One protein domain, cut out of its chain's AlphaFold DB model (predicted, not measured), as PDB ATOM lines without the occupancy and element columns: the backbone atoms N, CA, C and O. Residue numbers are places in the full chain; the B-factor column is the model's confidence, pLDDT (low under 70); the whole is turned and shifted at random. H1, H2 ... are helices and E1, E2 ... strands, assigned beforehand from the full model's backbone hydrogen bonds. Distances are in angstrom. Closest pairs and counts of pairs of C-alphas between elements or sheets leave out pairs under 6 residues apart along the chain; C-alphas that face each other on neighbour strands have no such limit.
ATOM      1  N   GLU A   3     -50.140 -14.759 -14.185       79.94
ATOM      2  CA  GLU A   3     -50.757 -15.630 -15.189       79.94
ATOM      3  C   GLU A   3     -49.775 -15.864 -16.335       79.94
ATOM      4  O   GLU A   3     -49.170 -14.916 -16.825       79.94
ATOM      5  N   VAL A   4     -49.604 -17.116 -16.760       85.75
ATOM      6  CA  VAL A   4     -48.855 -17.452 -17.978       85.75
ATOM      7  C   VAL A   4     -49.786 -18.142 -18.953       85.75
ATOM      8  O   VAL A   4     -50.422 -19.136 -18.619       85.75
ATOM      9  N   GLU A   5     -49.844 -17.627 -20.170       90.06
ATOM     10  CA  GLU A   5     -50.716 -18.129 -21.218       90.06
ATOM     11  C   GLU A   5     -49.898 -18.522 -22.442       90.06
ATOM     12  O   GLU A   5     -49.056 -17.755 -22.921       90.06
ATOM     13  N   LEU A   6     -50.180 -19.708 -22.976       91.31
ATOM     14  CA  LEU A   6     -49.808 -20.061 -24.335       91.31
ATOM     15  C   LEU A   6     -50.986 -19.726 -25.249       91.31
ATOM     16  O   LEU A   6     -52.046 -20.345 -25.155       91.31
ATOM     17  N   LEU A   7     -50.794 -18.721 -26.097       92.75
ATOM     18  CA  LEU A   7     -51.818 -18.195 -26.981       92.75
ATOM     19  C   LEU A   7     -51.425 -18.433 -28.433       92.75
ATOM     20  O   LEU A   7     -50.478 -17.825 -28.925       92.75
ATOM     21  N   GLU A   8     -52.214 -19.227 -29.140       92.75
ATOM     22  CA  GLU A   8     -52.112 -19.372 -30.589       92.75
ATOM     23  C   GLU A   8     -53.296 -18.684 -31.256       92.75
ATOM     24  O   GLU A   8     -54.426 -18.708 -30.764       92.75
ATOM     25  N   ARG A   9     -53.046 -18.013 -32.372       95.06
ATOM     26  CA  ARG A   9     -54.056 -17.280 -33.120       95.06
ATOM     27  C   ARG A   9     -54.256 -17.933 -34.467       95.06
ATOM     28  O   ARG A   9     -53.311 -18.142 -35.214       95.06
ATOM     29  N   LEU A  10     -55.514 -18.198 -34.784       92.81
ATOM     30  CA  LEU A  10     -55.957 -18.713 -36.064       92.81
ATOM     31  C   LEU A  10     -56.778 -17.635 -36.769       92.81
ATOM     32  O   LEU A  10     -57.887 -17.303 -36.339       92.81
ATOM     33  N   ASN A  11     -56.245 -17.090 -37.860       94.12
ATOM     34  CA  ASN A  11     -56.995 -16.180 -38.721       94.12
ATOM     35  C   ASN A  11     -57.507 -16.959 -39.931       94.12
ATOM     36  O   ASN A  11     -56.715 -17.498 -40.697       94.12
ATOM     37  N   LEU A  12     -58.826 -17.003 -40.096       91.81
ATOM     38  CA  LEU A  12     -59.519 -17.692 -41.179       91.81
ATOM     39  C   LEU A  12     -60.095 -16.662 -42.145       91.81
ATOM     40  O   LEU A  12     -60.755 -15.701 -41.730       91.81
ATOM     41  N   LYS A  13     -59.888 -16.889 -43.437       89.94
ATOM     42  CA  LYS A  13     -60.574 -16.170 -44.504       89.94
ATOM     43  C   LYS A  13     -61.223 -17.175 -45.439       89.94
ATOM     44  O   LYS A  13     -60.549 -18.053 -45.976       89.94
ATOM     45  N   PHE A  14     -62.520 -17.011 -45.632       83.94
ATOM     46  CA  PHE A  14     -63.333 -17.903 -46.434       83.94
ATOM     47  C   PHE A  14     -64.170 -17.098 -47.423       83.94
ATOM     48  O   PHE A  14     -64.868 -16.168 -47.023       83.94
ATOM     49  N   ASN A  15     -64.070 -17.451 -48.698       82.25
ATOM     50  CA  ASN A  15     -64.786 -16.827 -49.796       82.25
ATOM     51  C   ASN A  15     -65.573 -17.920 -50.526       82.25
ATOM     52  O   ASN A  15     -64.965 -18.798 -51.140       82.25
ATOM     53  N   ILE A  16     -66.902 -17.854 -50.456       74.88
ATOM     54  CA  ILE A  16     -67.810 -18.607 -51.322       74.88
ATOM     55  C   ILE A  16     -68.544 -17.593 -52.185       74.88
ATOM     56  O   ILE A  16     -69.447 -16.907 -51.717       74.88
ATOM     57  N   THR A  17     -68.151 -17.505 -53.443       73.81
ATOM     58  CA  THR A  17     -68.776 -16.635 -54.444       73.81
ATOM     59  C   THR A  17     -68.988 -17.418 -55.730       73.81
ATOM     60  O   THR A  17     -68.421 -18.503 -55.884       73.81
ATOM     61  N   ALA A  18     -69.783 -16.886 -56.661       64.56
ATOM     62  CA  ALA A  18     -70.030 -17.553 -57.938       64.56
ATOM     63  C   ALA A  18     -68.726 -17.809 -58.724       64.56
ATOM     64  O   ALA A  18     -68.604 -18.820 -59.413       64.56
ATOM     65  N   ASP A  19     -67.740 -16.921 -58.565       57.94
ATOM     66  CA  ASP A  19     -66.464 -16.963 -59.283       57.94
ATOM     67  C   ASP A  19     -65.350 -17.707 -58.523       57.94
ATOM     68  O   ASP A  19     -64.334 -18.090 -59.109       57.94
ATOM     69  N   GLU A  20     -65.490 -17.888 -57.207       62.62
ATOM     70  CA  GLU A  20     -64.392 -18.331 -56.351       62.62
ATOM     71  C   GLU A  20     -64.885 -19.087 -55.108       62.62
ATOM     72  O   GLU A  20     -65.604 -18.532 -54.276       62.62
ATOM     73  N   TYR A  21     -64.403 -20.326 -54.943       71.25
ATOM     74  CA  TYR A  21     -64.462 -21.085 -53.692       71.25
ATOM     75  C   TYR A  21     -63.046 -21.203 -53.119       71.25
ATOM     76  O   TYR A  21     -62.249 -22.030 -53.570       71.25
ATOM     77  N   LYS A  22     -62.694 -20.338 -52.162       75.25
ATOM     78  CA  LYS A  22     -61.356 -20.319 -51.553       75.25
ATOM     79  C   LYS A  22     -61.409 -20.200 -50.041       75.25
ATOM     80  O   LYS A  22     -62.062 -19.322 -49.480       75.25
ATOM     81  N   SER A  23     -60.611 -21.033 -49.390       80.75
ATOM     82  CA  SER A  23     -60.250 -20.904 -47.987       80.75
ATOM     83  C   SER A  23     -58.763 -20.574 -47.876       80.75
ATOM     84  O   SER A  23     -57.935 -21.019 -48.668       80.75
ATOM     85  N   SER A  24     -58.420 -19.739 -46.903       86.44
ATOM     86  CA  SER A  24     -57.035 -19.488 -46.515       86.44
ATOM     87  C   SER A  24     -56.974 -19.244 -45.020       86.44
ATOM     88  O   SER A  24     -57.931 -18.750 -44.411       86.44
ATOM     89  N   HIS A  25     -55.840 -19.580 -44.428       88.69
ATOM     90  CA  HIS A  25     -55.617 -19.398 -43.008       88.69
ATOM     91  C   HIS A  25     -54.170 -19.019 -42.728       88.69
ATOM     92  O   HIS A  25     -53.269 -19.280 -43.521       88.69
ATOM     93  N   SER A  26     -53.962 -18.375 -41.588       92.50
ATOM     94  CA  SER A  26     -52.636 -18.087 -41.048       92.50
ATOM     95  C   SER A  26     -52.641 -18.376 -39.559       92.50
ATOM     96  O   SER A  26     -53.637 -18.068 -38.888       92.50
ATOM     97  N   VAL A  27     -51.527 -18.893 -39.057       91.69
ATOM     98  CA  VAL A  27     -51.374 -19.231 -37.649       91.69
ATOM     99  C   VAL A  27     -50.140 -18.542 -37.082       91.69
ATOM    100  O   VAL A  27     -49.073 -18.590 -37.685       91.69
ATOM    101  N   ASP A  28     -50.300 -17.911 -35.926       93.12
ATOM    102  CA  ASP A  28     -49.209 -17.337 -35.138       93.12
ATOM    103  C   ASP A  28     -49.334 -17.765 -33.680       93.12
ATOM    104  O   ASP A  28     -50.424 -18.111 -33.213       93.12
ATOM    105  N   GLY A  29     -48.222 -17.770 -32.955       93.31
ATOM    106  CA  GLY A  29     -48.201 -18.186 -31.568       93.31
ATOM    107  C   GLY A  29     -47.408 -17.237 -30.690       93.31
ATOM    108  O   GLY A  29     -46.467 -16.574 -31.120       93.31
ATOM    109  N   LYS A  30     -47.788 -17.173 -29.417       94.44
ATOM    110  CA  LYS A  30     -46.976 -16.530 -28.394       94.44
ATOM    111  C   LYS A  30     -47.147 -17.154 -27.026       94.44
ATOM    112  O   LYS A  30     -48.218 -17.633 -26.658       94.44
ATOM    113  N   VAL A  31     -46.077 -17.099 -26.249       91.12
ATOM    114  CA  VAL A  31     -46.097 -17.363 -24.812       91.12
ATOM    115  C   VAL A  31     -46.085 -16.015 -24.118       91.12
ATOM    116  O   VAL A  31     -45.193 -15.211 -24.375       91.12
ATOM    117  N   ARG A  32     -47.074 -15.738 -23.267       89.00
ATOM    118  CA  ARG A  32     -47.170 -14.459 -22.559       89.00
ATOM    119  C   ARG A  32     -47.293 -14.638 -21.057       89.00
ATOM    120  O   ARG A  32     -48.070 -15.463 -20.588       89.00
ATOM    121  N   GLY A  33     -46.550 -13.835 -20.309       82.69
ATOM    122  CA  GLY A  33     -46.694 -13.673 -18.868       82.69
ATOM    123  C   GLY A  33     -47.415 -12.366 -18.573       82.69
ATOM    124  O   GLY A  33     -46.981 -11.304 -19.019       82.69
ATOM    125  N   LYS A  34     -48.519 -12.437 -17.833       78.19
ATOM    126  CA  LYS A  34     -49.191 -11.276 -17.260       78.19
ATOM    127  C   LYS A  34     -48.493 -10.891 -15.963       78.19
ATOM    128  O   LYS A  34     -48.362 -11.703 -15.045       78.19
ATOM    129  N   ILE A  35     -48.105  -9.628 -15.896       69.56
ATOM    130  CA  ILE A  35     -47.426  -9.031 -14.764       69.56
ATOM    131  C   ILE A  35     -48.324  -7.930 -14.184       69.56
ATOM    132  O   ILE A  35     -48.606  -6.935 -14.848       69.56
ATOM    133  N   ASP A  36     -48.768  -8.113 -12.940       64.62
ATOM    134  CA  ASP A  36     -49.477  -7.075 -12.186       64.62
ATOM    135  C   ASP A  36     -48.452  -6.270 -11.362       64.62
ATOM    136  O   ASP A  36     -47.727  -6.874 -10.560       64.62
ATOM    137  N   PRO A  37     -48.365  -4.936 -11.519       60.41
ATOM    138  CA  PRO A  37     -47.465  -4.122 -10.709       60.41
ATOM    139  C   PRO A  37     -47.960  -4.012  -9.250       60.41
ATOM    140  O   PRO A  37     -49.151  -3.858  -8.992       60.41
ATOM    141  N   ASP A  38     -47.040  -4.046  -8.276       61.59
ATOM    142  CA  ASP A  38     -47.329  -3.848  -6.841       61.59
ATOM    143  C   ASP A  38     -46.453  -2.724  -6.239       61.59
ATOM    144  O   ASP A  38     -45.303  -2.509  -6.627       61.59
ATOM    145  N   ASN A  39     -46.962  -2.022  -5.222       61.38
ATOM    146  CA  ASN A  39     -46.245  -0.998  -4.454       61.38
ATOM    147  C   ASN A  39     -44.951  -1.528  -3.808       61.38
ATOM    148  O   ASN A  39     -43.990  -0.772  -3.625       61.38
ATOM    149  N   ASN A  40     -44.896  -2.824  -3.483       57.59
ATOM    150  CA  ASN A  40     -43.663  -3.474  -3.034       57.59
ATOM    151  C   ASN A  40     -42.596  -3.505  -4.144       57.59
ATOM    152  O   ASN A  40     -41.432  -3.210  -3.871       57.59
ATOM    153  N   ALA A  41     -42.993  -3.739  -5.401       54.47
ATOM    154  CA  ALA A  41     -42.091  -3.746  -6.554       54.47
ATOM    155  C   ALA A  41     -41.480  -2.359  -6.823       54.47
ATOM    156  O   ALA A  41     -40.283  -2.240  -7.098       54.47
ATOM    157  N   LYS A  42     -42.263  -1.283  -6.648       54.84
ATOM    158  CA  LYS A  42     -41.763   0.103  -6.702       54.84
ATOM    159  C   LYS A  42     -40.688   0.367  -5.643       54.84
ATOM    160  O   LYS A  42     -39.624   0.913  -5.951       54.84
ATOM    161  N   ARG A  43     -40.946  -0.013  -4.385       58.72
ATOM    162  CA  ARG A  43     -40.016   0.208  -3.261       58.72
ATOM    163  C   ARG A  43     -38.672  -0.476  -3.498       58.72
ATOM    164  O   ARG A  43     -37.630   0.148  -3.287       58.72
ATOM    165  N   ASP A  44     -38.712  -1.721  -3.956       54.44
ATOM    166  CA  ASP A  44     -37.526  -2.549  -4.172       54.44
ATOM    167  C   ASP A  44     -36.706  -2.068  -5.384       54.44
ATOM    168  O   ASP A  44     -35.533  -2.402  -5.519       54.44
ATOM    169  N   ARG A  45     -37.276  -1.239  -6.269       53.78
ATOM    170  CA  ARG A  45     -36.555  -0.594  -7.376       53.78
ATOM    171  C   ARG A  45     -35.868   0.704  -6.989       53.78
ATOM    172  O   ARG A  45     -34.758   0.979  -7.440       53.78
ATOM    173  N   VAL A  46     -36.532   1.508  -6.164       57.31
ATOM    174  CA  VAL A  46     -35.941   2.731  -5.608       57.31
ATOM    175  C   VAL A  46     -34.817   2.377  -4.628       57.31
ATOM    176  O   VAL A  46     -33.832   3.104  -4.539       57.31
ATOM    177  N   ASN A  47     -34.933   1.235  -3.938       60.41
ATOM    178  CA  ASN A  47     -33.946   0.728  -2.986       60.41
ATOM    179  C   ASN A  47     -33.619  -0.752  -3.274       60.41
ATOM    180  O   ASN A  47     -34.145  -1.629  -2.585       60.41
ATOM    181  N   PRO A  48     -32.772  -1.057  -4.277       54.97
ATOM    182  CA  PRO A  48     -32.405  -2.436  -4.583       54.97
ATOM    183  C   PRO A  48     -31.722  -3.098  -3.373       54.97
ATOM    184  O   PRO A  48     -30.843  -2.482  -2.763       54.97
ATOM    185  N   PRO A  49     -32.080  -4.347  -3.011       52.56
ATOM    186  CA  PRO A  49     -31.478  -5.035  -1.874       52.56
ATOM    187  C   PRO A  49     -29.976  -5.220  -2.100       52.56
ATOM    188  O   PRO A  49     -29.537  -5.755  -3.127       52.56
ATOM    189  N   VAL A  50     -29.190  -4.762  -1.126       48.03
ATOM    190  CA  VAL A  50     -27.744  -4.542  -1.262       48.03
ATOM    191  C   VAL A  50     -26.951  -5.837  -1.032       48.03
ATOM    192  O   VAL A  50     -25.783  -5.926  -1.409       48.03
ATOM    193  N   SER A  51     -27.574  -6.876  -0.457       47.22
ATOM    194  CA  SER A  51     -26.909  -8.141  -0.122       47.22
ATOM    195  C   SER A  51     -27.702  -9.408  -0.488       47.22
ATOM    196  O   SER A  51     -28.931  -9.437  -0.522       47.22
ATOM    197  N   LEU A  52     -26.968 -10.504  -0.731       42.91
ATOM    198  CA  LEU A  52     -27.504 -11.839  -1.058       42.91
ATOM    199  C   LEU A  52     -28.322 -12.435   0.110       42.91
ATOM    200  O   LEU A  52     -29.287 -13.161  -0.106       42.91
ATOM    201  N   GLY A  61     -40.463 -15.205   4.174       38.50
ATOM    202  CA  GLY A  61     -41.848 -14.920   4.581       38.50
ATOM    203  C   GLY A  61     -42.892 -15.338   3.544       38.50
ATOM    204  O   GLY A  61     -43.994 -15.720   3.910       38.50
ATOM    205  N   ASP A  62     -42.518 -15.325   2.266       39.19
ATOM    206  CA  ASP A  62     -43.359 -15.749   1.154       39.19
ATOM    207  C   ASP A  62     -42.453 -16.050  -0.044       39.19
ATOM    208  O   ASP A  62     -42.036 -15.158  -0.784       39.19
ATOM    209  N   ARG A  63     -42.166 -17.335  -0.279       40.47
ATOM    210  CA  ARG A  63     -41.496 -17.799  -1.511       40.47
ATOM    211  C   ARG A  63     -42.323 -17.509  -2.781       40.47
ATOM    212  O   ARG A  63     -41.864 -17.794  -3.879       40.47
ATOM    213  N   SER A  64     -43.524 -16.942  -2.625       43.94
ATOM    214  CA  SER A  64     -44.470 -16.575  -3.679       43.94
ATOM    215  C   SER A  64     -44.303 -15.137  -4.207       43.94
ATOM    216  O   SER A  64     -44.680 -14.863  -5.343       43.94
ATOM    217  N   LEU A  65     -43.727 -14.208  -3.434       38.06
ATOM    218  CA  LEU A  65     -43.950 -12.766  -3.649       38.06
ATOM    219  C   LEU A  65     -42.930 -12.047  -4.544       38.06
ATOM    220  O   LEU A  65     -43.272 -11.023  -5.131       38.06
ATOM    221  N   ALA A  66     -41.712 -12.570  -4.710       42.25
ATOM    222  CA  ALA A  66     -40.709 -11.942  -5.586       42.25
ATOM    223  C   ALA A  66     -41.057 -12.070  -7.085       42.25
ATOM    224  O   ALA A  66     -40.678 -11.218  -7.879       42.25
ATOM    225  N   LEU A  67     -41.819 -13.104  -7.457       43.81
ATOM    226  CA  LEU A  67     -42.322 -13.329  -8.819       43.81
ATOM    227  C   LEU A  67     -43.796 -12.925  -8.982       43.81
ATOM    228  O   LEU A  67     -44.178 -12.465 -10.051       43.81
ATOM    229  N   ALA A  68     -44.618 -13.002  -7.924       40.28
ATOM    230  CA  ALA A  68     -46.003 -12.517  -7.972       40.28
ATOM    231  C   ALA A  68     -46.132 -10.981  -8.054       40.28
ATOM    232  O   ALA A  68     -47.237 -10.499  -8.293       40.28
ATOM    233  N   SER A  69     -45.038 -10.234  -7.852       43.69
ATOM    234  CA  SER A  69     -45.000  -8.762  -7.859       43.69
ATOM    235  C   SER A  69     -44.380  -8.134  -9.114       43.69
ATOM    236  O   SER A  69     -44.298  -6.910  -9.188       43.69
ATOM    237  N   GLY A  70     -43.954  -8.928 -10.108       43.66
ATOM    238  CA  GLY A  70     -43.620  -8.361 -11.416       43.66
ATOM    239  C   GLY A  70     -42.351  -7.514 -11.494       43.66
ATOM    240  O   GLY A  70     -42.370  -6.430 -12.072       43.66
ATOM    241  N   TYR A  71     -41.252  -7.958 -10.886       48.88
ATOM    242  CA  TYR A  71     -40.029  -7.156 -10.816       48.88
ATOM    243  C   TYR A  71     -39.159  -7.249 -12.102       48.88
ATOM    244  O   TYR A  71     -39.026  -8.343 -12.656       48.88
ATOM    245  N   PRO A  72     -38.494  -6.163 -12.559       41.38
ATOM    246  CA  PRO A  72     -37.538  -6.196 -13.679       41.38
ATOM    247  C   PRO A  72     -36.220  -6.916 -13.325       41.38
ATOM    248  O   PRO A  72     -35.733  -6.792 -12.206       41.38
ATOM    249  N   GLN A  73     -35.601  -7.613 -14.289       44.75
ATOM    250  CA  GLN A  73     -34.524  -8.627 -14.126       44.75
ATOM    251  C   GLN A  73     -34.961  -9.984 -13.553       44.75
ATOM    252  O   GLN A  73     -34.119 -10.822 -13.215       44.75
ATOM    253  N   THR A  74     -36.267 -10.222 -13.441       51.66
ATOM    254  CA  THR A  74     -36.770 -11.560 -13.142       51.66
ATOM    255  C   THR A  74     -36.929 -12.305 -14.454       51.66
ATOM    256  O   THR A  74     -37.975 -12.249 -15.091       51.66
ATOM    257  N   ASP A  75     -35.856 -12.965 -14.873       62.25
ATOM    258  CA  ASP A  75     -35.878 -13.860 -16.023       62.25
ATOM    259  C   ASP A  75     -36.866 -14.999 -15.720       62.25
ATOM    260  O   ASP A  75     -36.594 -15.865 -14.879       62.25
ATOM    261  N   LEU A  76     -38.043 -14.964 -16.352       75.06
ATOM    262  CA  LEU A  76     -39.026 -16.035 -16.264       75.06
ATOM    263  C   LEU A  76     -38.677 -17.087 -17.310       75.06
ATOM    264  O   LEU A  76     -38.749 -16.814 -18.503       75.06
ATOM    265  N   PHE A  77     -38.378 -18.306 -16.877       82.56
ATOM    266  CA  PHE A  77     -38.162 -19.422 -17.788       82.56
ATOM    267  C   PHE A  77     -39.416 -20.290 -17.848       82.56
ATOM    268  O   PHE A  77     -39.799 -20.937 -16.871       82.56
ATOM    269  N   VAL A  78     -40.058 -20.316 -19.013       87.44
ATOM    270  CA  VAL A  78     -41.218 -21.164 -19.292       87.44
ATOM    271  C   VAL A  78     -40.716 -22.447 -19.936       87.44
ATOM    272  O   VAL A  78     -40.193 -22.420 -21.049       87.44
ATOM    273  N   ALA A  79     -40.858 -23.578 -19.244       88.00
ATOM    274  CA  ALA A  79     -40.553 -24.876 -19.829       88.00
ATOM    275  C   ALA A  79     -41.691 -25.328 -20.736       88.00
ATOM    276  O   ALA A  79     -42.852 -25.370 -20.320       88.00
ATOM    277  N   LEU A  80     -41.339 -25.701 -21.961       89.62
ATOM    278  CA  LEU A  80     -42.257 -26.105 -23.010       89.62
ATOM    279  C   LEU A  80     -41.923 -27.517 -23.488       89.62
ATOM    280  O   LEU A  80     -40.755 -27.896 -23.593       89.62
ATOM    281  N   SER A  81     -42.965 -28.278 -23.806       88.00
ATOM    282  CA  SER A  81     -42.860 -29.524 -24.567       88.00
ATOM    283  C   SER A  81     -43.829 -29.488 -25.735       88.00
ATOM    284  O   SER A  81     -44.991 -29.132 -25.525       88.00
ATOM    285  N   ARG A  82     -43.401 -29.927 -26.912       83.75
ATOM    286  CA  ARG A  82     -44.233 -30.012 -28.110       83.75
ATOM    287  C   ARG A  82     -44.478 -31.470 -28.477       83.75
ATOM    288  O   ARG A  82     -43.537 -32.236 -28.667       83.75
ATOM    289  N   LEU A  83     -45.749 -31.841 -28.584       77.69
ATOM    290  CA  LEU A  83     -46.194 -33.121 -29.136       77.69
ATOM    291  C   LEU A  83     -47.110 -32.810 -30.326       77.69
ATOM    292  O   LEU A  83     -48.325 -32.749 -30.141       77.69
ATOM    293  N   PRO A  84     -46.540 -32.523 -31.512       71.56
ATOM    294  CA  PRO A  84     -47.327 -32.057 -32.641       71.56
ATOM    295  C   PRO A  84     -48.249 -33.171 -33.156       71.56
ATOM    296  O   PRO A  84     -47.836 -34.337 -33.175       71.56
ATOM    297  N   PRO A  85     -49.477 -32.838 -33.592       67.25
ATOM    298  CA  PRO A  85     -50.358 -33.807 -34.222       67.25
ATOM    299  C   PRO A  85     -49.707 -34.351 -35.497       67.25
ATOM    300  O   PRO A  85     -49.141 -33.616 -36.311       67.25
ATOM    301  N   LEU A  86     -49.777 -35.669 -35.655       68.06
ATOM    302  CA  LEU A  86     -49.233 -36.368 -36.809       68.06
ATOM    303  C   LEU A  86     -50.327 -36.581 -37.854       68.06
ATOM    304  O   LEU A  86     -51.432 -37.009 -37.530       68.06
ATOM    305  N   SER A  87     -49.995 -36.339 -39.118       61.34
ATOM    306  CA  SER A  87     -50.867 -36.610 -40.267       61.34
ATOM    307  C   SER A  87     -50.355 -37.803 -41.072       61.34
ATOM    308  O   SER A  87     -49.146 -38.040 -41.155       61.34
ATOM    309  N   GLN A  88     -51.273 -38.549 -41.692       57.12
ATOM    310  CA  GLN A  88     -50.920 -39.559 -42.694       57.12
ATOM    311  C   GLN A  88     -50.520 -38.838 -43.985       57.12
ATOM    312  O   GLN A  88     -51.290 -38.027 -44.487       57.12
ATOM    313  N   GLY A  89     -49.299 -39.052 -44.481       51.72
ATOM    314  CA  GLY A  89     -48.789 -38.434 -45.713       51.72
ATOM    315  C   GLY A  89     -49.484 -38.955 -46.979       51.72
ATOM    316  O   GLY A  89     -49.837 -40.128 -47.035       51.72
ATOM    317  N   ASP A  90     -49.621 -38.125 -48.016       48.03
ATOM    318  CA  ASP A  90     -50.190 -38.540 -49.314       48.03
ATOM    319  C   ASP A  90     -49.251 -39.502 -50.082       48.03
ATOM    320  O   ASP A  90     -49.692 -40.273 -50.930       48.03
ATOM    321  N   GLU A  91     -47.956 -39.532 -49.738       48.16
ATOM    322  CA  GLU A  91     -46.964 -40.482 -50.277       48.16
ATOM    323  C   GLU A  91     -47.063 -41.898 -49.659       48.16
ATOM    324  O   GLU A  91     -46.306 -42.801 -50.022       48.16
ATOM    325  N   ALA A  92     -48.010 -42.138 -48.746       47.97
ATOM    326  CA  ALA A  92     -48.148 -43.381 -47.982       47.97
ATOM    327  C   ALA A  92     -48.868 -44.512 -48.745       47.97
ATOM    328  O   ALA A  92     -49.771 -45.160 -48.219       47.97
ATOM    329  N   HIS A  93     -48.480 -44.792 -49.991       49.00
ATOM    330  CA  HIS A  93     -48.985 -45.979 -50.696       49.00
ATOM    331  C   HIS A  93     -48.200 -47.264 -50.421       49.00
ATOM    332  O   HIS A  93     -48.641 -48.321 -50.869       49.00
ATOM    333  N   GLN A  94     -47.093 -47.229 -49.664       48.50
ATOM    334  CA  GLN A  94     -46.368 -48.466 -49.320       48.50
ATOM    335  C   GLN A  94     -45.852 -48.573 -47.879       48.50
ATOM    336  O   GLN A  94     -45.784 -49.695 -47.390       48.50
ATOM    337  N   ASP A  95     -45.613 -47.474 -47.159       46.50
ATOM    338  CA  ASP A  95     -45.214 -47.519 -45.748       46.50
ATOM    339  C   ASP A  95     -45.976 -46.443 -44.961       46.50
ATOM    340  O   ASP A  95     -45.897 -45.259 -45.282       46.50
ATOM    341  N   ASN A  96     -46.737 -46.852 -43.939       48.44
ATOM    342  CA  ASN A  96     -47.518 -45.986 -43.041       48.44
ATOM    343  C   ASN A  96     -46.608 -45.090 -42.174       48.44
ATOM    344  O   ASN A  96     -46.533 -45.261 -40.955       48.44
ATOM    345  N   VAL A  97     -45.885 -44.151 -42.780       52.12
ATOM    346  CA  VAL A  97     -45.039 -43.196 -42.062       52.12
ATOM    347  C   VAL A  97     -45.864 -41.955 -41.736       52.12
ATOM    348  O   VAL A  97     -46.256 -41.186 -42.615       52.12
ATOM    349  N   THR A  98     -46.142 -41.758 -40.452       57.72
ATOM    350  CA  THR A  98     -46.721 -40.524 -39.926       57.72
ATOM    351  C   THR A  98     -45.671 -39.415 -39.942       57.72
ATOM    352  O   THR A  98     -44.575 -39.580 -39.409       57.72
ATOM    353  N   THR A  99     -45.985 -38.278 -40.564       62.72
ATOM    354  CA  THR A  99     -45.070 -37.128 -40.650       62.72
ATOM    355  C   THR A  99     -45.755 -35.854 -40.176       62.72
ATOM    356  O   THR A  99     -46.964 -35.664 -40.349       62.72
ATOM    357  N   GLN A 100     -44.972 -34.984 -39.538       70.38
ATOM    358  CA  GLN A 100     -45.391 -33.632 -39.196       70.38
ATOM    359  C   GLN A 100     -45.367 -32.780 -40.475       70.38
ATOM    360  O   GLN A 100     -44.333 -32.700 -41.135       70.38
ATOM    361  N   ARG A 101     -46.502 -32.164 -40.828       76.06
ATOM    362  CA  ARG A 101     -46.676 -31.384 -42.072       76.06
ATOM    363  C   ARG A 101     -46.426 -29.876 -41.927       76.06
ATOM    364  O   ARG A 101     -46.505 -29.166 -42.916       76.06
ATOM    365  N   PHE A 102     -46.114 -29.399 -40.723       84.56
ATOM    366  CA  PHE A 102     -45.854 -27.987 -40.425       84.56
ATOM    367  C   PHE A 102     -44.583 -27.835 -39.591       84.56
ATOM    368  O   PHE A 102     -44.152 -28.778 -38.922       84.56
ATOM    369  N   SER A 103     -44.009 -26.636 -39.570       85.81
ATOM    370  CA  SER A 103     -42.874 -26.310 -38.703       85.81
ATOM    371  C   SER A 103     -43.243 -25.214 -37.707       85.81
ATOM    372  O   SER A 103     -44.149 -24.418 -37.942       85.81
ATOM    373  N   VAL A 104     -42.573 -25.216 -36.554       88.12
ATOM    374  CA  VAL A 104     -42.720 -24.158 -35.551       88.12
ATOM    375  C   VAL A 104     -41.341 -23.578 -35.293       88.12
ATOM    376  O   VAL A 104     -40.459 -24.277 -34.779       88.12
ATOM    377  N   GLU A 105     -41.165 -22.318 -35.666       89.38
ATOM    378  CA  GLU A 105     -39.920 -21.570 -35.549       89.38
ATOM    379  C   GLU A 105     -39.970 -20.662 -34.318       89.38
ATOM    380  O   GLU A 105     -41.006 -20.098 -33.987       89.38
ATOM    381  N   GLY A 106     -38.854 -20.530 -33.600       85.75
ATOM    382  CA  GLY A 106     -38.790 -19.705 -32.387       85.75
ATOM    383  C   GLY A 106     -39.199 -20.414 -31.090       85.75
ATOM    384  O   GLY A 106     -39.020 -19.834 -30.022       85.75
ATOM    385  N   LEU A 107     -39.649 -21.678 -31.140       87.94
ATOM    386  CA  LEU A 107     -39.852 -22.523 -29.952       87.94
ATOM    387  C   LEU A 107     -38.985 -23.792 -29.963       87.94
ATOM    388  O   LEU A 107     -38.922 -24.481 -30.984       87.94
ATOM    389  N   PRO A 108     -38.382 -24.173 -28.818       84.94
ATOM    390  CA  PRO A 108     -37.747 -25.478 -28.679       84.94
ATOM    391  C   PRO A 108     -38.797 -26.600 -28.636       84.94
ATOM    392  O   PRO A 108     -39.853 -26.449 -28.027       84.94
ATOM    393  N   GLU A 109     -38.483 -27.763 -29.217       81.94
ATOM    394  CA  GLU A 109     -39.334 -28.963 -29.117       81.94
ATOM    395  C   GLU A 109     -39.528 -29.425 -27.674       81.94
ATOM    396  O   GLU A 109     -40.637 -29.737 -27.251       81.94
ATOM    397  N   ASN A 110     -38.437 -29.454 -26.916       86.50
ATOM    398  CA  ASN A 110     -38.426 -29.664 -25.479       86.50
ATOM    399  C   ASN A 110     -37.354 -28.739 -24.913       86.50
ATOM    400  O   ASN A 110     -36.174 -28.891 -25.232       86.50
ATOM    401  N   GLY A 111     -37.744 -27.751 -24.115       87.12
ATOM    402  CA  GLY A 111     -36.792 -26.754 -23.641       87.12
ATOM    403  C   GLY A 111     -37.432 -25.647 -22.829       87.12
ATOM    404  O   GLY A 111     -38.520 -25.811 -22.285       87.12
ATOM    405  N   THR A 112     -36.733 -24.521 -22.735       86.75
ATOM    406  CA  THR A 112     -37.206 -23.336 -22.015       86.75
ATOM    407  C   THR A 112     -37.152 -22.120 -22.923       86.75
ATOM    408  O   THR A 112     -36.228 -21.993 -23.725       86.75
ATOM    409  N   VAL A 113     -38.143 -21.244 -22.793       88.81
ATOM    410  CA  VAL A 113     -38.110 -19.887 -23.345       88.81
ATOM    411  C   VAL A 113     -38.033 -18.897 -22.199       88.81
ATOM    412  O   VAL A 113     -38.610 -19.128 -21.135       88.81
ATOM    413  N   GLN A 114     -37.297 -17.815 -22.407       85.75
ATOM    414  CA  GLN A 114     -37.139 -16.757 -21.423       85.75
ATOM    415  C   GLN A 114     -38.111 -15.625 -21.756       85.75
ATOM    416  O   GLN A 114     -38.111 -15.128 -22.877       85.75
ATOM    417  N   LEU A 115     -38.934 -15.226 -20.791       80.31
ATOM    418  CA  LEU A 115     -39.747 -14.019 -20.868       80.31
ATOM    419  C   LEU A 115     -39.043 -12.930 -20.057       80.31
ATOM    420  O   LEU A 115     -38.958 -13.017 -18.830       80.31
ATOM    421  N   GLU A 116     -38.515 -11.928 -20.753       69.75
ATOM    422  CA  GLU A 116     -37.846 -10.774 -20.150       69.75
ATOM    423  C   GLU A 116     -38.801  -9.574 -20.097       69.75
ATOM    424  O   GLU A 116     -39.505  -9.273 -21.061       69.75
ATOM    425  N   GLY A 117     -38.827  -8.881 -18.955       63.38
ATOM    426  CA  GLY A 117     -39.588  -7.650 -18.756       63.38
ATOM    427  C   GLY A 117     -38.691  -6.526 -18.262       63.38
ATOM    428  O   GLY A 117     -38.385  -6.456 -17.073       63.38
ATOM    429  N   ASP A 118     -38.311  -5.622 -19.162       58.44
ATOM    430  CA  ASP A 118     -37.448  -4.473 -18.865       58.44
ATOM    431  C   ASP A 118     -38.265  -3.188 -18.709       58.44
ATOM    432  O   ASP A 118     -38.169  -2.243 -19.486       58.44
ATOM    433  N   TRP A 119     -39.095  -3.140 -17.671       60.38
ATOM    434  CA  TRP A 119     -39.809  -1.911 -17.318       60.38
ATOM    435  C   TRP A 119     -38.841  -0.969 -16.604       60.38
ATOM    436  O   TRP A 119     -37.906  -1.437 -15.954       60.38
ATOM    437  N   SER A 120     -39.047   0.343 -16.667       65.62
ATOM    438  CA  SER A 120     -38.360   1.412 -15.924       65.62
ATOM    439  C   SER A 120     -39.112   1.776 -14.630       65.62
ATOM    440  O   SER A 120     -40.257   1.378 -14.428       65.62
ATOM    441  N   ALA A 121     -38.483   2.499 -13.692       66.25
ATOM    442  CA  ALA A 121     -39.166   2.895 -12.447       66.25
ATOM    443  C   ALA A 121     -40.328   3.852 -12.725       66.25
ATOM    444  O   ALA A 121     -41.335   3.836 -12.027       66.25
ATOM    445  N   THR A 122     -40.175   4.660 -13.771       70.56
ATOM    446  CA  THR A 122     -41.182   5.597 -14.248       70.56
ATOM    447  C   THR A 122     -42.349   4.871 -14.916       70.56
ATOM    448  O   THR A 122     -43.488   5.217 -14.636       70.56
ATOM    449  N   GLU A 123     -42.089   3.833 -15.716       69.62
ATOM    450  CA  GLU A 123     -43.145   3.007 -16.332       69.62
ATOM    451  C   GLU A 123     -43.950   2.229 -15.283       69.62
ATOM    452  O   GLU A 123     -45.166   2.147 -15.388       69.62
ATOM    453  N   ILE A 124     -43.304   1.741 -14.217       65.50
ATOM    454  CA  ILE A 124     -44.009   1.120 -13.080       65.50
ATOM    455  C   ILE A 124     -44.882   2.147 -12.349       65.50
ATOM    456  O   ILE A 124     -46.018   1.851 -11.993       65.50
ATOM    457  N   ASP A 125     -44.361   3.354 -12.113       69.62
ATOM    458  CA  ASP A 125     -45.109   4.420 -11.441       69.62
ATOM    459  C   ASP A 125     -46.330   4.866 -12.233       69.62
ATOM    460  O   ASP A 125     -47.363   5.165 -11.636       69.62
ATOM    461  N   GLN A 126     -46.204   4.904 -13.555       69.81
ATOM    462  CA  GLN A 126     -47.293   5.242 -14.451       69.81
ATOM    463  C   GLN A 126     -48.328   4.113 -14.507       69.81
ATOM    464  O   GLN A 126     -49.501   4.369 -14.266       69.81
ATOM    465  N   ALA A 127     -47.903   2.858 -14.656       69.31
ATOM    466  CA  ALA A 127     -48.825   1.724 -14.645       69.31
ATOM    467  C   ALA A 127     -49.549   1.534 -13.306       69.31
ATOM    468  O   ALA A 127     -50.729   1.205 -13.294       69.31
ATOM    469  N   LEU A 128     -48.902   1.811 -12.167       71.62
ATOM    470  CA  LEU A 128     -49.574   1.823 -10.859       71.62
ATOM    471  C   LEU A 128     -50.591   2.967 -10.719       71.62
ATOM    472  O   LEU A 128     -51.557   2.830  -9.972       71.62
ATOM    473  N   GLN A 129     -50.360   4.109 -11.375       76.38
ATOM    474  CA  GLN A 129     -51.306   5.233 -11.386       76.38
ATOM    475  C   GLN A 129     -52.499   4.964 -12.303       76.38
ATOM    476  O   GLN A 129     -53.622   5.324 -11.952       76.38
ATOM    477  N   ASP A 130     -52.241   4.320 -13.439       74.19
ATOM    478  CA  ASP A 130     -53.215   4.062 -14.497       74.19
ATOM    479  C   ASP A 130     -53.911   2.689 -14.351       74.19
ATOM    480  O   ASP A 130     -54.771   2.355 -15.165       74.19
ATOM    481  N   ASP A 131     -53.576   1.919 -13.303       66.25
ATOM    482  CA  ASP A 131     -54.022   0.530 -13.072       66.25
ATOM    483  C   ASP A 131     -53.766  -0.372 -14.299       66.25
ATOM    484  O   ASP A 131     -54.597  -1.177 -14.725       66.25
ATOM    485  N   GLU A 132     -52.604  -0.177 -14.925       66.88
ATOM    486  CA  GLU A 132     -52.231  -0.803 -16.187       66.88
ATOM    487  C   GLU A 132     -51.567  -2.170 -15.961       66.88
ATOM    488  O   GLU A 132     -50.689  -2.348 -15.114       66.88
ATOM    489  N   ILE A 133     -51.987  -3.154 -16.758       68.94
ATOM    490  CA  ILE A 133     -51.457  -4.520 -16.740       68.94
ATOM    491  C   ILE A 133     -50.286  -4.623 -17.721       68.94
ATOM    492  O   ILE A 133     -50.422  -4.284 -18.897       68.94
ATOM    493  N   ALA A 134     -49.169  -5.187 -17.263       70.38
ATOM    494  CA  ALA A 134     -47.988  -5.440 -18.077       70.38
ATOM    495  C   ALA A 134     -48.009  -6.846 -18.701       70.38
ATOM    496  O   ALA A 134     -48.406  -7.821 -18.057       70.38
ATOM    497  N   TYR A 135     -47.518  -6.974 -19.937       76.25
ATOM    498  CA  TYR A 135     -47.310  -8.265 -20.598       76.25
ATOM    499  C   TYR A 135     -45.858  -8.409 -21.050       76.25
ATOM    500  O   TYR A 135     -45.308  -7.505 -21.677       76.25
ATOM    501  N   VAL A 136     -45.258  -9.560 -20.751       80.00
ATOM    502  CA  VAL A 136     -43.991 -10.017 -21.341       80.00
ATOM    503  C   VAL A 136     -44.296 -11.160 -22.292       80.00
ATOM    504  O   VAL A 136     -45.058 -12.059 -21.937       80.00
ATOM    505  N   GLU A 137     -43.765 -11.113 -23.509       87.12
ATOM    506  CA  GLU A 137     -44.195 -12.006 -24.586       87.12
ATOM    507  C   GLU A 137     -42.993 -12.566 -25.352       87.12
ATOM    508  O   GLU A 137     -42.019 -11.862 -25.602       87.12
ATOM    509  N   HIS A 138     -43.088 -13.836 -25.738       91.62
ATOM    510  CA  HIS A 138     -42.192 -14.492 -26.686       91.62
ATOM    511  C   HIS A 138     -43.035 -15.009 -27.846       91.62
ATOM    512  O   HIS A 138     -43.848 -15.920 -27.667       91.62
ATOM    513  N   GLU A 139     -42.881 -14.385 -29.010       92.81
ATOM    514  CA  GLU A 139     -43.595 -14.743 -30.238       92.81
ATOM    515  C   GLU A 139     -42.883 -15.886 -30.971       92.81
ATOM    516  O   GLU A 139     -41.665 -16.051 -30.872       92.81
ATOM    517  N   TYR A 140     -43.658 -16.699 -31.680       93.19
ATOM    518  CA  TYR A 140     -43.159 -17.800 -32.489       93.19
ATOM    519  C   TYR A 140     -44.044 -18.023 -33.714       93.19
ATOM    520  O   TYR A 140     -45.255 -17.787 -33.684       93.19
ATOM    521  N   ASP A 141     -43.426 -18.517 -34.782       91.44
ATOM    522  CA  ASP A 141     -44.074 -18.680 -36.077       91.44
ATOM    523  C   ASP A 141     -44.471 -20.136 -36.306       91.44
ATOM    524  O   ASP A 141     -43.742 -21.066 -35.950       91.44
ATOM    525  N   ILE A 142     -45.637 -20.338 -36.917       90.38
ATOM    526  CA  ILE A 142     -46.148 -21.652 -37.310       90.38
ATOM    527  C   ILE A 142     -46.301 -21.633 -38.831       90.38
ATOM    528  O   ILE A 142     -47.207 -21.000 -39.371       90.38
ATOM    529  N   VAL A 143     -45.390 -22.312 -39.522       89.38
ATOM    530  CA  VAL A 143     -45.264 -22.258 -40.984       89.38
ATOM    531  C   VAL A 143     -45.870 -23.512 -41.605       89.38
ATOM    532  O   VAL A 143     -45.690 -24.617 -41.086       89.38
ATOM    533  N   ASP A 144     -46.589 -23.327 -42.714       86.62
ATOM    534  CA  ASP A 144     -47.256 -24.388 -43.480       86.62
ATOM    535  C   ASP A 144     -48.251 -25.225 -42.653       86.62
ATOM    536  O   ASP A 144     -48.400 -26.428 -42.853       86.62
ATOM    537  N   PHE A 145     -48.960 -24.589 -41.709       85.19
ATOM    538  CA  PHE A 145     -50.027 -25.260 -40.960       85.19
ATOM    539  C   PHE A 145     -51.083 -25.809 -41.935       85.19
ATOM    540  O   PHE A 145     -51.595 -25.034 -42.746       85.19
ATOM    541  N   PRO A 146     -51.435 -27.101 -41.903       81.19
ATOM    542  CA  PRO A 146     -52.274 -27.681 -42.942       81.19
ATOM    543  C   PRO A 146     -53.773 -27.500 -42.634       81.19
ATOM    544  O   PRO A 146     -54.198 -27.453 -41.480       81.19
ATOM    545  N   SER A 147     -54.599 -27.368 -43.680       81.00
ATOM    546  CA  SER A 147     -56.039 -27.086 -43.540       81.00
ATOM    547  C   SER A 147     -56.837 -28.234 -42.910       81.00
ATOM    548  O   SER A 147     -57.855 -27.984 -42.271       81.00
ATOM    549  N   THR A 297     -50.482 -26.498 -32.154       85.19
ATOM    550  CA  THR A 297     -49.165 -27.145 -32.339       85.19
ATOM    551  C   THR A 297     -48.888 -28.303 -31.380       85.19
ATOM    552  O   THR A 297     -47.834 -28.935 -31.470       85.19
ATOM    553  N   GLY A 298     -49.790 -28.562 -30.426       81.75
ATOM    554  CA  GLY A 298     -49.554 -29.504 -29.327       81.75
ATOM    555  C   GLY A 298     -48.489 -29.032 -28.324       81.75
ATOM    556  O   GLY A 298     -47.892 -29.854 -27.621       81.75
ATOM    557  N   THR A 299     -48.196 -27.727 -28.276       87.19
ATOM    558  CA  THR A 299     -47.229 -27.144 -27.335       87.19
ATOM    559  C   THR A 299     -47.837 -26.994 -25.944       87.19
ATOM    560  O   THR A 299     -48.922 -26.459 -25.772       87.19
ATOM    561  N   MET A 300     -47.119 -27.414 -24.906       87.94
ATOM    562  CA  MET A 300     -47.598 -27.373 -23.525       87.94
ATOM    563  C   MET A 300     -46.583 -26.717 -22.607       87.94
ATOM    564  O   MET A 300     -45.408 -27.081 -22.615       87.94
ATOM    565  N   ILE A 301     -47.062 -25.825 -21.741       88.06
ATOM    566  CA  ILE A 301     -46.316 -25.341 -20.580       88.06
ATOM    567  C   ILE A 301     -46.194 -26.477 -19.551       88.06
ATOM    568  O   ILE A 301     -47.192 -27.006 -19.063       88.06
ATOM    569  N   ARG A 302     -44.957 -26.864 -19.230       86.88
ATOM    570  CA  ARG A 302     -44.611 -27.969 -18.314       86.88
ATOM    571  C   ARG A 302     -44.068 -27.516 -16.969       86.88
ATOM    572  O   ARG A 302     -44.023 -28.308 -16.033       86.88
ATOM    573  N   GLY A 303     -43.668 -26.259 -16.862       85.88
ATOM    574  CA  GLY A 303     -43.157 -25.700 -15.624       85.88
ATOM    575  C   GLY A 303     -42.763 -24.245 -15.802       85.88
ATOM    576  O   GLY A 303     -42.487 -23.809 -16.919       85.88
ATOM    577  N   LEU A 304     -42.730 -23.513 -14.696       83.38
ATOM    578  CA  LEU A 304     -42.197 -22.159 -14.631       83.38
ATOM    579  C   LEU A 304     -41.045 -22.135 -13.627       83.38
ATOM    580  O   LEU A 304     -41.187 -22.620 -12.497       83.38
ATOM    581  N   TYR A 305     -39.918 -21.581 -14.059       77.44
ATOM    582  CA  TYR A 305     -38.654 -21.596 -13.332       77.44
ATOM    583  C   TYR A 305     -38.075 -20.193 -13.240       77.44
ATOM    584  O   TYR A 305     -38.231 -19.371 -14.146       77.44
ATOM    585  N   ASP A 306     -37.403 -19.920 -12.127       70.69
ATOM    586  CA  ASP A 306     -36.599 -18.713 -11.983       70.69
ATOM    587  C   ASP A 306     -35.207 -18.895 -12.616       70.69
ATOM    588  O   ASP A 306     -34.819 -19.986 -13.043       70.69
ATOM    589  N   ARG A 307     -34.405 -17.827 -12.618       67.62
ATOM    590  CA  ARG A 307     -33.015 -17.842 -13.105       67.62
ATOM    591  C   ARG A 307     -32.094 -18.842 -12.394       67.62
ATOM    592  O   ARG A 307     -31.047 -19.197 -12.929       67.62
ATOM    593  N   THR A 308     -32.437 -19.288 -11.186       66.38
ATOM    594  CA  THR A 308     -31.669 -20.311 -10.459       66.38
ATOM    595  C   THR A 308     -32.044 -21.734 -10.875       66.38
ATOM    596  O   THR A 308     -31.377 -22.682 -10.463       66.38
ATOM    597  N   GLY A 309     -33.087 -21.888 -11.700       65.25
ATOM    598  CA  GLY A 309     -33.666 -23.172 -12.081       65.25
ATOM    599  C   GLY A 309     -34.613 -23.740 -11.023       65.25
ATOM    600  O   GLY A 309     -34.983 -24.911 -11.107       65.25
ATOM    601  N   THR A 310     -35.009 -22.951 -10.020       68.62
ATOM    602  CA  THR A 310     -35.960 -23.395  -8.998       68.62
ATOM    603  C   THR A 310     -37.381 -23.309  -9.569       68.62
ATOM    604  O   THR A 310     -37.784 -22.226 -10.006       68.62
ATOM    605  N   PRO A 311     -38.161 -24.410  -9.585       70.94
ATOM    606  CA  PRO A 311     -39.546 -24.366 -10.029       70.94
ATOM    607  C   PRO A 311     -40.407 -23.658  -8.988       70.94
ATOM    608  O   PRO A 311     -40.331 -23.955  -7.794       70.94
ATOM    609  N   PHE A 312     -41.285 -22.779  -9.448       70.50
ATOM    610  CA  PHE A 312     -42.352 -22.213  -8.618       70.50
ATOM    611  C   PHE A 312     -43.748 -22.573  -9.141       70.50
ATOM    612  O   PHE A 312     -44.737 -22.332  -8.450       70.50
ATOM    613  N   TRP A 313     -43.826 -23.215 -10.312       78.25
ATOM    614  CA  TRP A 313     -45.010 -23.934 -10.772       78.25
ATOM    615  C   TRP A 313     -44.639 -25.159 -11.583       78.25
ATOM    616  O   TRP A 313     -43.786 -25.104 -12.471       78.25
ATOM    617  N   THR A 314     -45.338 -26.248 -11.298       75.88
ATOM    618  CA  THR A 314     -45.339 -27.469 -12.097       75.88
ATOM    619  C   THR A 314     -46.735 -28.087 -12.024       75.88
ATOM    620  O   THR A 314     -47.362 -27.993 -10.962       75.88
ATOM    621  N   PRO A 315     -47.205 -28.782 -13.075       73.25
ATOM    622  CA  PRO A 315     -48.524 -29.419 -13.094       73.25
ATOM    623  C   PRO A 315     -48.800 -30.325 -11.882       73.25
ATOM    624  O   PRO A 315     -49.914 -30.336 -11.369       73.25
ATOM    625  N   ASP A 316     -47.770 -31.016 -11.378       70.06
ATOM    626  CA  ASP A 316     -47.887 -32.020 -10.310       70.06
ATOM    627  C   ASP A 316     -47.705 -31.458  -8.882       70.06
ATOM    628  O   ASP A 316     -47.735 -32.211  -7.906       70.06
ATOM    629  N   SER A 317     -47.475 -30.147  -8.724       63.25
ATOM    630  CA  SER A 317     -47.207 -29.550  -7.409       63.25
ATOM    631  C   SER A 317     -48.496 -29.140  -6.691       63.25
ATOM    632  O   SER A 317     -49.317 -28.393  -7.215       63.25
ATOM    633  N   SER A 318     -48.654 -29.577  -5.441       52.91
ATOM    634  CA  SER A 318     -49.786 -29.213  -4.575       52.91
ATOM    635  C   SER A 318     -49.652 -27.831  -3.918       52.91
ATOM    636  O   SER A 318     -50.581 -27.381  -3.252       52.91
ATOM    637  N   THR A 319     -48.515 -27.152  -4.095       53.03
ATOM    638  CA  THR A 319     -48.217 -25.816  -3.543       53.03
ATOM    639  C   THR A 319     -48.268 -24.706  -4.593       53.03
ATOM    640  O   THR A 319     -47.681 -23.642  -4.391       53.03
ATOM    641  N   ASN A 320     -48.971 -24.932  -5.707       57.59
ATOM    642  CA  ASN A 320     -49.240 -23.901  -6.708       57.59
ATOM    643  C   ASN A 320     -49.966 -22.725  -6.024       57.59
ATOM    644  O   ASN A 320     -51.107 -22.863  -5.592       57.59
ATOM    645  N   GLY A 321     -49.265 -21.601  -5.838       54.88
ATOM    646  CA  GLY A 321     -49.812 -20.381  -5.232       54.88
ATOM    647  C   GLY A 321     -50.864 -19.695  -6.119       54.88
ATOM    648  O   GLY A 321     -51.475 -20.329  -6.972       54.88
ATOM    649  N   ASN A 322     -51.057 -18.379  -5.954       60.38
ATOM    650  CA  ASN A 322     -51.953 -17.531  -6.771       60.38
ATOM    651  C   ASN A 322     -51.461 -17.347  -8.229       60.38
ATOM    652  O   ASN A 322     -51.241 -16.218  -8.683       60.38
ATOM    653  N   LEU A 323     -51.249 -18.452  -8.941       69.56
ATOM    654  CA  LEU A 323     -50.704 -18.517 -10.287       69.56
ATOM    655  C   LEU A 323     -51.654 -19.302 -11.199       69.56
ATOM    656  O   LEU A 323     -52.005 -20.442 -10.895       69.56
ATOM    657  N   SER A 324     -52.018 -18.701 -12.329       78.00
ATOM    658  CA  SER A 324     -52.833 -19.332 -13.369       78.00
ATOM    659  C   SER A 324     -51.970 -19.686 -14.582       78.00
ATOM    660  O   SER A 324     -51.157 -18.872 -15.018       78.00
ATOM    661  N   VAL A 325     -52.136 -20.890 -15.131       83.25
ATOM    662  CA  VAL A 325     -51.550 -21.279 -16.422       83.25
ATOM    663  C   VAL A 325     -52.683 -21.655 -17.361       83.25
ATOM    664  O   VAL A 325     -53.529 -22.467 -16.989       83.25
ATOM    665  N   SER A 326     -52.708 -21.064 -18.552       86.88
ATOM    666  CA  SER A 326     -53.772 -21.280 -19.531       86.88
ATOM    667  C   SER A 326     -53.232 -21.540 -20.937       86.88
ATOM    668  O   SER A 326     -52.149 -21.092 -21.320       86.88
ATOM    669  N   HIS A 327     -54.008 -22.287 -21.721       88.12
ATOM    670  CA  HIS A 327     -53.736 -22.573 -23.127       88.12
ATOM    671  C   HIS A 327     -54.964 -22.169 -23.922       88.12
ATOM    672  O   HIS A 327     -56.075 -22.608 -23.607       88.12
ATOM    673  N   GLN A 328     -54.782 -21.305 -24.912       89.94
ATOM    674  CA  GLN A 328     -55.889 -20.745 -25.673       89.94
ATOM    675  C   GLN A 328     -55.571 -20.721 -27.162       89.94
ATOM    676  O   GLN A 328     -54.504 -20.269 -27.579       89.94
ATOM    677  N   VAL A 329     -56.564 -21.097 -27.969       90.38
ATOM    678  CA  VAL A 329     -56.589 -20.768 -29.395       90.38
ATOM    679  C   VAL A 329     -57.588 -19.642 -29.607       90.38
ATOM    680  O   VAL A 329     -58.782 -19.813 -29.367       90.38
ATOM    681  N   ARG A 330     -57.130 -18.479 -30.071       93.81
ATOM    682  CA  ARG A 330     -58.010 -17.380 -30.489       93.81
ATOM    683  C   ARG A 330     -58.272 -17.460 -31.976       93.81
ATOM    684  O   ARG A 330     -57.350 -17.419 -32.778       93.81
ATOM    685  N   ILE A 331     -59.543 -17.483 -32.339       92.94
ATOM    686  CA  ILE A 331     -59.982 -17.599 -33.722       92.94
ATOM    687  C   ILE A 331     -60.535 -16.254 -34.173       92.94
ATOM    688  O   ILE A 331     -61.322 -15.612 -33.473       92.94
TER     689      ILE A 331
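Overview. This is residues 3 to 52, 61 to 147 and 297 to 331 of the 544 residues of an uncharacterized protein of Haloarculaceae archaeon HSR-Est (UniProt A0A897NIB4). Two strongly twisted sheets, E4 E6 E2 E1 E9 and E5 E3 E7 E8, lie partly face to face as a loose sandwich, and the long hairpin of E1 and E2 runs out past the smaller sheet to a tip, residues 16 to 21, that sticks out at one end. At the opposite end H1 and H3 are side by side, and residues 47 to 52 stick out. The printed part has 172 residues, with three named helices and nine named strands in the order E1 E2 H1 H2 E3 E4 E5 H3 E6 E7 E8 E9. The larger sheet is mixed, the smaller all antiparallel, and the class is mixed, helices and strands. The whole is loose, with a radius of gyration of the C-alphas of 20.7 A, and spans 67 by 40 by 25 A.

Arrangement. E1, residues 3 to 16, and E2, residues 21 to 35, form a hairpin, with N 9 and O 28 at 2.8 A. H1, residues 39 to 46, touches H3, residues 121 to 130, at a shallow tilt of 22 degrees, opposite ways; their closest C-alphas, of Arg 45 and Ala 121, are 6.7 A apart. H2, residues 65 to 68, only grazes the larger sheet, with its residues 67 to 68. E3, residues 76 to 82, is antiparallel to E5, residues 110 to 115 (N 78 and O 113, 2.8 A), and to E7, residues 299 to 305 (N 79 and O 303, 2.8 A). E6, residues 134 to 143, is antiparallel to E4, residues 103 to 105 (N 105 and O 141, 2.9 A), and to E2 (N 33 and O 136, 2.8 A). E7 and E8, residues 311 to 313, form a hairpin, with N 304 and O 313 at 2.9 A. E9, residues 323 to 331, is parallel to E1 (N 6 and O 326, 2.9 A). The sandwich, two sheets face to face, has facing parts 10.0 A centre to centre; the closest C-alphas of E5 and E6, Leu 115 and Val 136, are 5.9 A apart. In H1 and H3 every O i to N i+4 pair is within hydrogen-bond range; H2 is too short for one.

Along the chain. E1 begins at C-alpha 3 (-50.757, -15.630, -15.189) and is 40.1 A long; E2 is 44.2 A, E6 28.5 A and E9 25.2 A. H3 begins at C-alpha 121 (-39.166, 2.895, -12.447) and is 14.2 A long. E9 ends at C-alpha 331 (-59.982, -17.599, -33.722).

Size, cuts and confidence. The farthest C-alphas, of Ala 18 and Ser 51, are 72.7 A apart. Residues 53 to 60 and 148 to 296 are not printed; the gaps are 15.7 A and 13.1 A between C-alphas. The link E3 to E4 is long, and its residues 90 to 95 stand free. The mean pLDDT of the printed part is 71.9, and 76 residues are under 70, among them 35 to 52, 61 to 75 and 85 to 99.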